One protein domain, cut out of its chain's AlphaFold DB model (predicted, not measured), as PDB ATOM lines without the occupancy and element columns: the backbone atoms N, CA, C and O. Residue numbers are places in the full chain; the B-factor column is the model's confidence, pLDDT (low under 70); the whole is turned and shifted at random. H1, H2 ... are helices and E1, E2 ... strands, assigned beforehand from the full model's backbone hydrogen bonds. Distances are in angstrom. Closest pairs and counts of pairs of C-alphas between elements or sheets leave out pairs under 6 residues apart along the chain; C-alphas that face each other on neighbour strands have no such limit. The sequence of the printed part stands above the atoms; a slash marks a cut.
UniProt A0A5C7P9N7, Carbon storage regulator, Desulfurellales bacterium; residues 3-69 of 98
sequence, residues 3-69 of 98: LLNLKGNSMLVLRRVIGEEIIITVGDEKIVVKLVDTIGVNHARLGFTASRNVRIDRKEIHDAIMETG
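This is residues 3 to 69 of the 98 residues of the protein "Carbon storage regulator" of Desulfurellales bacterium (UniProt A0A5C7P9N7). The domain is an open arrangement of three separate parts: a strongly twisted sheet of three strands, E3, E4 and E5, a small two-stranded hairpin of E1 and E2 set off from it, and a single helix, H1, also set off from the sheet. Neither H1 nor the E1 and E2 hairpin packs on the sheet, and residues 5 to 10 and residues 58 to 64 stick out. The printed part has 67 residues with five named strands and then one named helix, in the order E1, E2, E3, E4, E5, H1; the sheet order is E3, E4, E5, antiparallel throughout, and the class is mixed, helices and strands. The whole is loose, with a radius of gyration of the C-alphas of 14.2 A and spans of 36 by 29 by 29 A.

E1 is residues 3 to 6, 9.3 A from first to last C-alpha, and begins at C-alpha 3 (302.725, 115.382, 181.501). E2 is residues 9 to 13, 12.4 A long. E3 is residues 21 to 26, 16.2 A. E4, the longest strand, is residues 29 to 39, 29.8 A, from C-alpha 29 at (279.675, 115.987, 184.731). E5 is residues 43 to 49, 19.6 A. H1 is residues 59 to 68, 14.2 A, and ends at C-alpha 68 (281.781, 139.244, 170.847).

E1 and E2 form a hairpin, antiparallel at 151 degrees; C-alphas 3 and 12 face each other at 5.0 A, and N 9 and O 6 are 3.0 A apart. E2 and E3 are apart, and E1 is apart from E3, E4, E5 and H1. E3, E4 and E5 form a meander, each strand the antiparallel neighbour of the one before, with E4 the inner strand and E3 and E5 the edge strands. In the hairpin of E3 and E4, at 151 degrees, C-alphas 21 and 34 face each other at 4.4 A, and N 22 and O 33 are within hydrogen-bond range at 2.7 A. In the hairpin of E4 and E5, at 153 degrees, C-alphas 38 and 44 face each other at 4.3 A, and N 34 and O 47 are 2.8 A apart. H1 is not on this sheet, with 0 pairs of C-alphas within 10 A. In H1 every O i to N i+4 pair is within hydrogen-bond range.

The two C-alphas farthest apart are those of Val 17 and Gly 69, 37.2 A. The printed part has no cut. The links E1 to E2, E3 to E4 and E4 to E5 are tight, E2 to E3 and E5 to H1 are short, and no link is long. The mean pLDDT of the printed part is 80.5; residues 3 to 9 and residue 69 are under 70, and E1 has a mean of 47.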
ATOM      1  N   LEU A   3     303.281 114.169 180.912       47.34
ATOM      2  CA  LEU A   3     302.725 115.382 181.501       47.34
ATOM      3  C   LEU A   3     303.733 116.507 181.254       47.34
ATOM      4  O   LEU A   3     304.852 116.448 181.764       47.34
ATOM      5  N   LEU A   4     303.357 117.510 180.462       49.41
ATOM      6  CA  LEU A   4     304.177 118.705 180.276       49.41
ATOM      7  C   LEU A   4     303.790 119.713 181.360       49.41
ATOM      8  O   LEU A   4     302.677 120.239 181.376       49.41
ATOM      9  N   ASN A   5     304.708 119.946 182.300       43.62
ATOM     10  CA  ASN A   5     304.532 120.930 183.363       43.62
ATOM     11  C   ASN A   5     305.052 122.294 182.887       43.62
ATOM     12  O   ASN A   5     306.233 122.611 183.023       43.62
ATOM     13  N   LEU A   6     304.164 123.083 182.285       49.12
ATOM     14  CA  LEU A   6     304.386 124.497 181.997       49.12
ATOM     15  C   LEU A   6     303.765 125.278 183.162       49.12
ATOM     16  O   LEU A   6     302.548 125.274 183.329       49.12
ATOM     17  N   LYS A   7     304.616 125.869 184.014       48.97
ATOM     18  CA  LYS A   7     304.263 126.580 185.263       48.97
ATOM     19  C   LYS A   7     302.889 127.275 185.183       48.97
ATOM     20  O   LYS A   7     302.747 128.267 184.478       48.97
ATOM     21  N   GLY A   8     301.905 126.758 185.924       55.44
ATOM     22  CA  GLY A   8     300.561 127.338 186.071       55.44
ATOM     23  C   GLY A   8     299.428 126.577 185.369       55.44
ATOM     24  O   GLY A   8     298.317 126.596 185.880       55.44
ATOM     25  N   ASN A   9     299.709 125.840 184.288       60.47
ATOM     26  CA  ASN A   9     298.739 124.997 183.577       60.47
ATOM     27  C   ASN A   9     299.343 123.605 183.327       60.47
ATOM     28  O   ASN A   9     300.228 123.435 182.489       60.47
ATOM     29  N   SER A  10     298.863 122.585 184.041       74.88
ATOM     30  CA  SER A  10     299.278 121.198 183.803       74.88
ATOM     31  C   SER A  10     298.656 120.676 182.505       74.88
ATOM     32  O   SER A  10     297.449 120.440 182.448       74.88
ATOM     33  N   MET A  11     299.468 120.478 181.463       78.75
ATOM     34  CA  MET A  11     298.999 119.960 180.178       78.75
ATOM     35  C   MET A  11     299.198 118.443 180.112       78.75
ATOM     36  O   MET A  11     300.327 117.945 180.091       78.75
ATOM     37  N   LEU A  12     298.091 117.699 180.058       82.44
ATOM     38  CA  LEU A  12     298.108 116.250 179.874       82.44
ATOM     39  C   LEU A  12     298.172 115.906 178.381       82.44
ATOM     40  O   LEU A  12     297.261 116.239 177.628       82.44
ATOM     41  N   VAL A  13     299.223 115.195 177.961       82.38
ATOM     42  CA  VAL A  13     299.376 114.734 176.574       82.38
ATOM     43  C   VAL A  13     299.246 113.214 176.510       82.38
ATOM     44  O   VAL A  13     300.013 112.460 177.123       82.38
ATOM     45  N   LEU A  14     298.263 112.755 175.735       83.00
ATOM     46  CA  LEU A  14     297.943 111.342 175.551       83.00
ATOM     47  C   LEU A  14     298.145 110.945 174.088       83.00
ATOM     48  O   LEU A  14     297.606 111.571 173.183       83.00
ATOM     49  N   ARG A  15     298.887 109.857 173.858       83.25
ATOM     50  CA  ARG A  15     298.915 109.170 172.562       83.25
ATOM     51  C   ARG A  15     297.788 108.147 172.551       83.25
ATOM     52  O   ARG A  15     297.781 107.270 173.421       83.25
ATOM     53  N   ARG A  16     296.851 108.268 171.614       84.12
ATOM     54  CA  ARG A  16     295.693 107.375 171.482       84.12
ATOM     55  C   ARG A  16     295.651 106.711 170.106       84.12
ATOM     56  O   ARG A  16     296.147 107.290 169.139       84.12
ATOM     57  N   VAL A  17     295.083 105.512 170.035       85.88
ATOM     58  CA  VAL A  17     294.748 104.807 168.786       85.88
ATOM     59  C   VAL A  17     293.244 104.878 168.509       85.88
ATOM     60  O   VAL A  17     292.454 105.199 169.399       85.88
ATOM     61  N   ILE A  18     292.846 104.628 167.258       88.69
ATOM     62  CA  ILE A  18     291.436 104.661 166.840       88.69
ATOM     63  C   ILE A  18     290.613 103.717 167.727       88.69
ATOM     64  O   ILE A  18     290.996 102.571 167.952       88.69
ATOM     65  N   GLY A  19     289.483 104.215 168.227       87.44
ATOM     66  CA  GLY A  19     288.587 103.487 169.122       87.44
ATOM     67  C   GLY A  19     288.861 103.697 170.610       87.44
ATOM     68  O   GLY A  19     287.984 103.376 171.408       87.44
ATOM     69  N   GLU A  20     290.004 104.274 170.996       87.31
ATOM     70  CA  GLU A  20     290.263 104.620 172.395       87.31
ATOM     71  C   GLU A  20     289.470 105.851 172.848       87.31
ATOM     72  O   GLU A  20     289.199 106.786 172.084       87.31
ATOM     73  N   GLU A  21     289.143 105.847 174.137       91.25
ATOM     74  CA  GLU A  21     288.319 106.855 174.788       91.25
ATOM     75  C   GLU A  21     289.113 107.553 175.901       91.25
ATOM     76  O   GLU A  21     289.958 106.959 176.576       91.25
ATOM     77  N   ILE A  22     288.849 108.841 176.076       89.88
ATOM     78  CA  ILE A  22     289.361 109.698 177.137       89.88
ATOM     79  C   ILE A  22     288.143 110.165 177.921       89.88
ATOM     80  O   ILE A  22     287.218 110.743 177.355       89.88
ATOM     81  N   ILE A  23     288.143 109.918 179.226       88.31
ATOM     82  CA  ILE A  23     287.077 110.369 180.116       88.31
ATOM     83  C   ILE A  23     287.599 111.577 180.886       88.31
ATOM     84  O   ILE A  23     288.617 111.486 181.569       88.31
ATOM     85  N   ILE A  24     286.905 112.702 180.758       87.56
ATOM     86  CA  ILE A  24     287.152 113.932 181.504       87.56
ATOM     87  C   ILE A  24     285.968 114.108 182.453       87.56
ATOM     88  O   ILE A  24     284.825 114.211 182.011       87.56
ATOM     89  N   THR A  25     286.247 114.117 183.751       84.00
ATOM     90  CA  THR A  25     285.236 114.330 184.790       84.00
ATOM     91  C   THR A  25     285.444 115.711 185.392       84.00
ATOM     92  O   THR A  25     286.542 116.015 185.859       84.00
ATOM     93  N   VAL A  26     284.406 116.545 185.368       82.38
ATOM     94  CA  VAL A  26     284.415 117.897 185.943       82.38
ATOM     95  C   VAL A  26     283.230 118.004 186.897       82.38
ATOM     96  O   VAL A  26     282.085 118.071 186.462       82.38
ATOM     97  N   GLY A  27     283.504 117.980 188.205       83.69
ATOM     98  CA  GLY A  27     282.450 117.850 189.214       83.69
ATOM     99  C   GLY A  27     281.657 116.556 189.008       83.69
ATOM    100  O   GLY A  27     282.249 115.479 188.963       83.69
ATOM    101  N   ASP A  28     280.342 116.687 188.830       83.75
ATOM    102  CA  ASP A  28     279.422 115.576 188.545       83.75
ATOM    103  C   ASP A  28     279.237 115.302 187.042       83.75
ATOM    104  O   ASP A  28     278.564 114.346 186.649       83.75
ATOM    105  N   GLU A  29     279.823 116.130 186.173       84.94
ATOM    106  CA  GLU A  29     279.675 115.987 184.731       84.94
ATOM    107  C   GLU A  29     280.768 115.104 184.135       84.94
ATOM    108  O   GLU A  29     281.958 115.215 184.445       84.94
ATOM    109  N   LYS A  30     280.351 114.220 183.226       86.88
ATOM    110  CA  LYS A  30     281.227 113.294 182.513       86.88
ATOM    111  C   LYS A  30     281.256 113.642 181.031       86.88
ATOM    112  O   LYS A  30     280.223 113.636 180.361       86.88
ATOM    113  N   ILE A  31     282.457 113.871 180.519       88.56
ATOM    114  CA  ILE A  31     282.740 114.108 179.107       88.56
ATOM    115  C   ILE A  31     283.555 112.920 178.606       88.56
ATOM    116  O   ILE A  31     284.625 112.615 179.129       88.56
ATOM    117  N   VAL A  32     283.054 112.230 177.590       89.44
ATOM    118  CA  VAL A  32     283.754 111.132 176.925       89.44
ATOM    119  C   VAL A  32     284.206 111.618 175.557       89.44
ATOM    120  O   VAL A  32     283.386 111.970 174.712       89.44
ATOM    121  N   VAL A  33     285.515 111.643 175.342       90.94
ATOM    122  CA  VAL A  33     286.144 111.983 174.066       90.94
ATOM    123  C   VAL A  33     286.649 110.701 173.428       90.94
ATOM    124  O   VAL A  33     287.412 109.965 174.043       90.94
ATOM    125  N   LYS A  34     286.258 110.426 172.191       92.25
ATOM    126  CA  LYS A  34     286.654 109.229 171.451       92.25
ATOM    127  C   LYS A  34     287.411 109.611 170.195       92.25
ATOM    128  O   LYS A  34     286.943 110.450 169.427       92.25
ATOM    129  N   LEU A  35     288.544 108.961 169.944       89.50
ATOM    130  CA  LEU A  35     289.202 109.056 168.643       89.50
ATOM    131  C   LEU A  35     288.477 108.132 167.659       89.50
ATOM    132  O   LEU A  35     288.606 106.911 167.731       89.50
ATOM    133  N   VAL A  36     287.670 108.714 166.774       89.00
ATOM    134  CA  VAL A  36     286.828 107.977 165.819       89.00
ATOM    135  C   VAL A  36     287.638 107.528 164.611       89.00
ATOM    136  O   VAL A  36     287.454 106.415 164.134       89.00
ATOM    137  N   ASP A  37     288.510 108.396 164.106       86.44
ATOM    138  CA  ASP A  37     289.241 108.165 162.861       86.44
ATOM    139  C   ASP A  37     290.431 109.127 162.760       86.44
ATOM    140  O   ASP A  37     290.471 110.157 163.437       86.44
ATOM    141  N   THR A  38     291.373 108.839 161.874       85.00
ATOM    142  CA  THR A  38     292.467 109.744 161.507       85.00
ATOM    143  C   THR A  38     292.468 109.927 159.998       85.00
ATOM    144  O   THR A  38     292.690 108.977 159.250       85.00
ATOM    145  N   ILE A  39     292.212 111.151 159.538       82.94
ATOM    146  CA  ILE A  39     292.198 111.486 158.114       82.94
ATOM    147  C   ILE A  39     293.596 111.975 157.726       82.94
ATOM    148  O   ILE A  39     293.997 113.098 158.039       82.94
ATOM    149  N   GLY A  40     294.348 111.132 157.026       78.75
ATOM    150  CA  GLY A  40     295.730 111.438 156.653       78.75
ATOM    151  C   GLY A  40     296.668 111.499 157.864       78.75
ATOM    152  O   GLY A  40     296.436 110.843 158.874       78.75
ATOM    153  N   VAL A  41     297.752 112.274 157.752       76.06
ATOM    154  CA  VAL A  41     298.822 112.312 158.773       76.06
ATOM    155  C   VAL A  41     298.513 113.288 159.918       76.06
ATOM    156  O   VAL A  41     298.934 113.055 161.047       76.06
ATOM    157  N   ASN A  42     297.751 114.355 159.648       81.38
ATOM    158  CA  ASN A  42     297.625 115.501 160.562       81.38
ATOM    159  C   ASN A  42     296.201 115.775 161.069       81.38
ATOM    160  O   ASN A  42     296.025 116.665 161.899       81.38
ATOM    161  N   HIS A  43     295.180 115.055 160.591       83.44
ATOM    162  CA  HIS A  43     293.800 115.296 161.014       83.44
ATOM    163  C   HIS A  43     293.244 114.102 161.784       83.44
ATOM    164  O   HIS A  43     293.336 112.956 161.353       83.44
ATOM    165  N   ALA A  44     292.607 114.388 162.915       87.00
ATOM    166  CA  ALA A  44     291.912 113.410 163.738       87.00
ATOM    167  C   ALA A  44     290.419 113.755 163.791       87.00
ATOM    168  O   ALA A  44     290.048 114.914 163.978       87.00
ATOM    169  N   ARG A  45     289.555 112.748 163.649       87.56
ATOM    170  CA  ARG A  45     288.129 112.850 163.956       87.56
ATOM    171  C   ARG A  45     287.929 112.491 165.420       87.56
ATOM    172  O   ARG A  45     288.107 111.339 165.813       87.56
ATOM    173  N   LEU A  46     287.543 113.483 166.209       90.62
ATOM    174  CA  LEU A  46     287.190 113.310 167.612       90.62
ATOM    175  C   LEU A  46     285.668 113.341 167.753       90.62
ATOM    176  O   LEU A  46     285.009 114.237 167.228       90.62
ATOM    177  N   GLY A  47     285.117 112.352 168.446       89.94
ATOM    178  CA  GLY A  47     283.727 112.325 168.882       89.94
ATOM    179  C   GLY A  47     283.642 112.725 170.347       89.94
ATOM    180  O   GLY A  47     284.468 112.291 171.146       89.94
ATOM    181  N   PHE A  48     282.645 113.527 170.707       90.56
ATOM    182  CA  PHE A  48     282.404 113.930 172.089       90.56
ATOM    183  C   PHE A  48     281.017 113.468 172.522       90.56
ATOM    184  O   PHE A  48     280.040 113.657 171.803       90.56
ATOM    185  N   THR A  49     280.933 112.864 173.701       89.81
ATOM    186  CA  THR A  49     279.678 112.520 174.373       89.81
ATOM    187  C   THR A  49     279.688 113.196 175.734       89.81
ATOM    188  O   THR A  49     280.542 112.890 176.563       89.81
ATOM    189  N   ALA A  50     278.770 114.130 175.963       87.81
ATOM    190  CA  ALA A  50     278.666 114.865 177.217       87.81
ATOM    191  C   ALA A  50     277.203 115.174 177.561       87.81
ATOM    192  O   ALA A  50     276.310 115.057 176.719       87.81
ATOM    193  N   SER A  51     276.977 115.557 178.818       81.62
ATOM    194  CA  SER A  51     275.718 116.134 179.296       81.62
ATOM    195  C   SER A  51     275.397 117.434 178.549       81.62
ATOM    196  O   SER A  51     276.302 118.137 178.109       81.62
ATOM    197  N   ARG A  52     274.106 117.779 178.420       79.00
ATOM    198  CA  ARG A  52     273.667 119.010 177.731       79.00
ATOM    199  C   ARG A  52     274.103 120.295 178.436       79.00
ATOM    200  O   ARG A  52     274.104 121.338 177.795       79.00
ATOM    201  N   ASN A  53     274.459 120.218 179.716       80.75
ATOM    202  CA  ASN A  53     274.981 121.369 180.450       80.75
ATOM    203  C   ASN A  53     276.456 121.638 180.116       80.75
ATOM    204  O   ASN A  53     276.923 122.762 180.289       80.75
ATOM    205  N   VAL A  54     277.179 120.639 179.591       80.50
ATOM    206  CA  VAL A  54     278.549 120.827 179.119       80.50
ATOM    207  C   VAL A  54     278.516 121.358 177.700       80.50
ATOM    208  O   VAL A  54     278.108 120.682 176.752       80.50
ATOM    209  N   ARG A  55     279.054 122.558 177.539       80.44
ATOM    210  CA  ARG A  55     279.240 123.165 176.234       80.44
ATOM    211  C   ARG A  55     280.552 122.704 175.596       80.44
ATOM    212  O   ARG A  55     281.612 122.796 176.209       80.44
ATOM    213  N   ILE A  56     280.479 122.220 174.355       84.75
ATOM    214  CA  ILE A  56     281.641 121.786 173.569       84.75
ATOM    215  C   ILE A  56     281.664 122.592 172.274       84.75
ATOM    216  O   ILE A  56     280.827 122.393 171.397       84.75
ATOM    217  N   ASP A  57     282.647 123.476 172.146       86.50
ATOM    218  CA  ASP A  57     282.861 124.282 170.949       86.50
ATOM    219  C   ASP A  57     284.241 123.996 170.350       86.50
ATOM    220  O   ASP A  57     285.174 123.566 171.033       86.50
ATOM    221  N   ARG A  58     284.393 124.288 169.055       84.25
ATOM    222  CA  ARG A  58     285.727 124.421 168.460       84.25
ATOM    223  C   ARG A  58     286.383 125.697 168.981       84.25
ATOM    224  O   ARG A  58     285.683 126.675 169.238       84.25
ATOM    225  N   LYS A  59     287.712 125.698 169.112       84.75
ATOM    226  CA  LYS A  59     288.456 126.814 169.713       84.75
ATOM    227  C   LYS A  59     288.129 128.150 169.043       84.75
ATOM    228  O   LYS A  59     287.811 129.107 169.729       84.75
ATOM    229  N   GLU A  60     288.124 128.192 167.715       84.06
ATOM    230  CA  GLU A  60     287.837 129.405 166.950       84.06
ATOM    231  C   GLU A  60     286.424 129.954 167.193       84.06
ATOM    232  O   GLU A  60     286.207 131.159 167.133       84.06
ATOM    233  N   ILE A  61     285.465 129.075 167.501       83.69
ATOM    234  CA  ILE A  61     284.095 129.462 167.844       83.69
ATOM    235  C   ILE A  61     284.057 129.968 169.286       83.69
ATOM    236  O   ILE A  61     283.492 131.026 169.546       83.69
ATOM    237  N   HIS A  62     284.692 129.240 170.208       81.75
ATOM    238  CA  HIS A  62     284.776 129.607 171.619       81.75
ATOM    239  C   HIS A  62     285.412 130.990 171.818       81.75
ATOM    240  O   HIS A  62     284.841 131.836 172.506       81.75
ATOM    241  N   ASP A  63     286.548 131.231 171.160       83.38
ATOM    242  CA  ASP A  63     287.272 132.501 171.208       83.38
ATOM    243  C   ASP A  63     286.388 133.642 170.665       83.38
ATOM    244  O   ASP A  63     286.235 134.673 171.318       83.38
ATOM    245  N   ALA A  64     285.706 133.424 169.531       81.06
ATOM    246  CA  ALA A  64     284.810 134.420 168.941       81.06
ATOM    247  C   ALA A  64     283.617 134.773 169.847       81.06
ATOM    248  O   ALA A  64     283.215 135.933 169.919       81.06
ATOM    249  N   ILE A  65     283.038 133.801 170.555       80.12
ATOM    250  CA  ILE A  65     281.933 134.042 171.498       80.12
ATOM    251  C   ILE A  65     282.391 134.868 172.694       80.12
ATOM    252  O   ILE A  65     281.683 135.789 173.102       80.12
ATOM    253  N   MET A  66     283.565 134.553 173.240       77.12
ATOM    254  CA  MET A  66     284.130 135.287 174.370       77.12
ATOM    255  C   MET A  66     284.450 136.738 173.998       77.12
ATOM    256  O   MET A  66     284.228 137.634 174.807       77.12
ATOM    257  N   GLU A  67     284.917 136.982 172.771       73.81
ATOM    258  CA  GLU A  67     285.241 138.326 172.285       73.81
ATOM    259  C   GLU A  67     283.994 139.156 171.938       73.81
ATOM    260  O   GLU A  67     283.936 140.351 172.221       73.81
ATOM    261  N   THR A  68     282.971 138.533 171.348       71.56
ATOM    262  CA  THR A  68     281.781 139.244 170.847       71.56
ATOM    263  C   THR A  68     280.617 139.300 171.837       71.56
ATOM    264  O   THR A  68     279.649 140.021 171.597       71.56
ATOM    265  N   GLY A  69     280.660 138.528 172.929       64.44
ATOM    266  CA  GLY A  69     279.527 138.363 173.848       64.44
ATOM    267  C   GLY A  69     278.311 137.681 173.203       64.44
ATOM    268  O   GLY A  69     277.211 137.716 173.755       64.44
TER     269      GLY A  69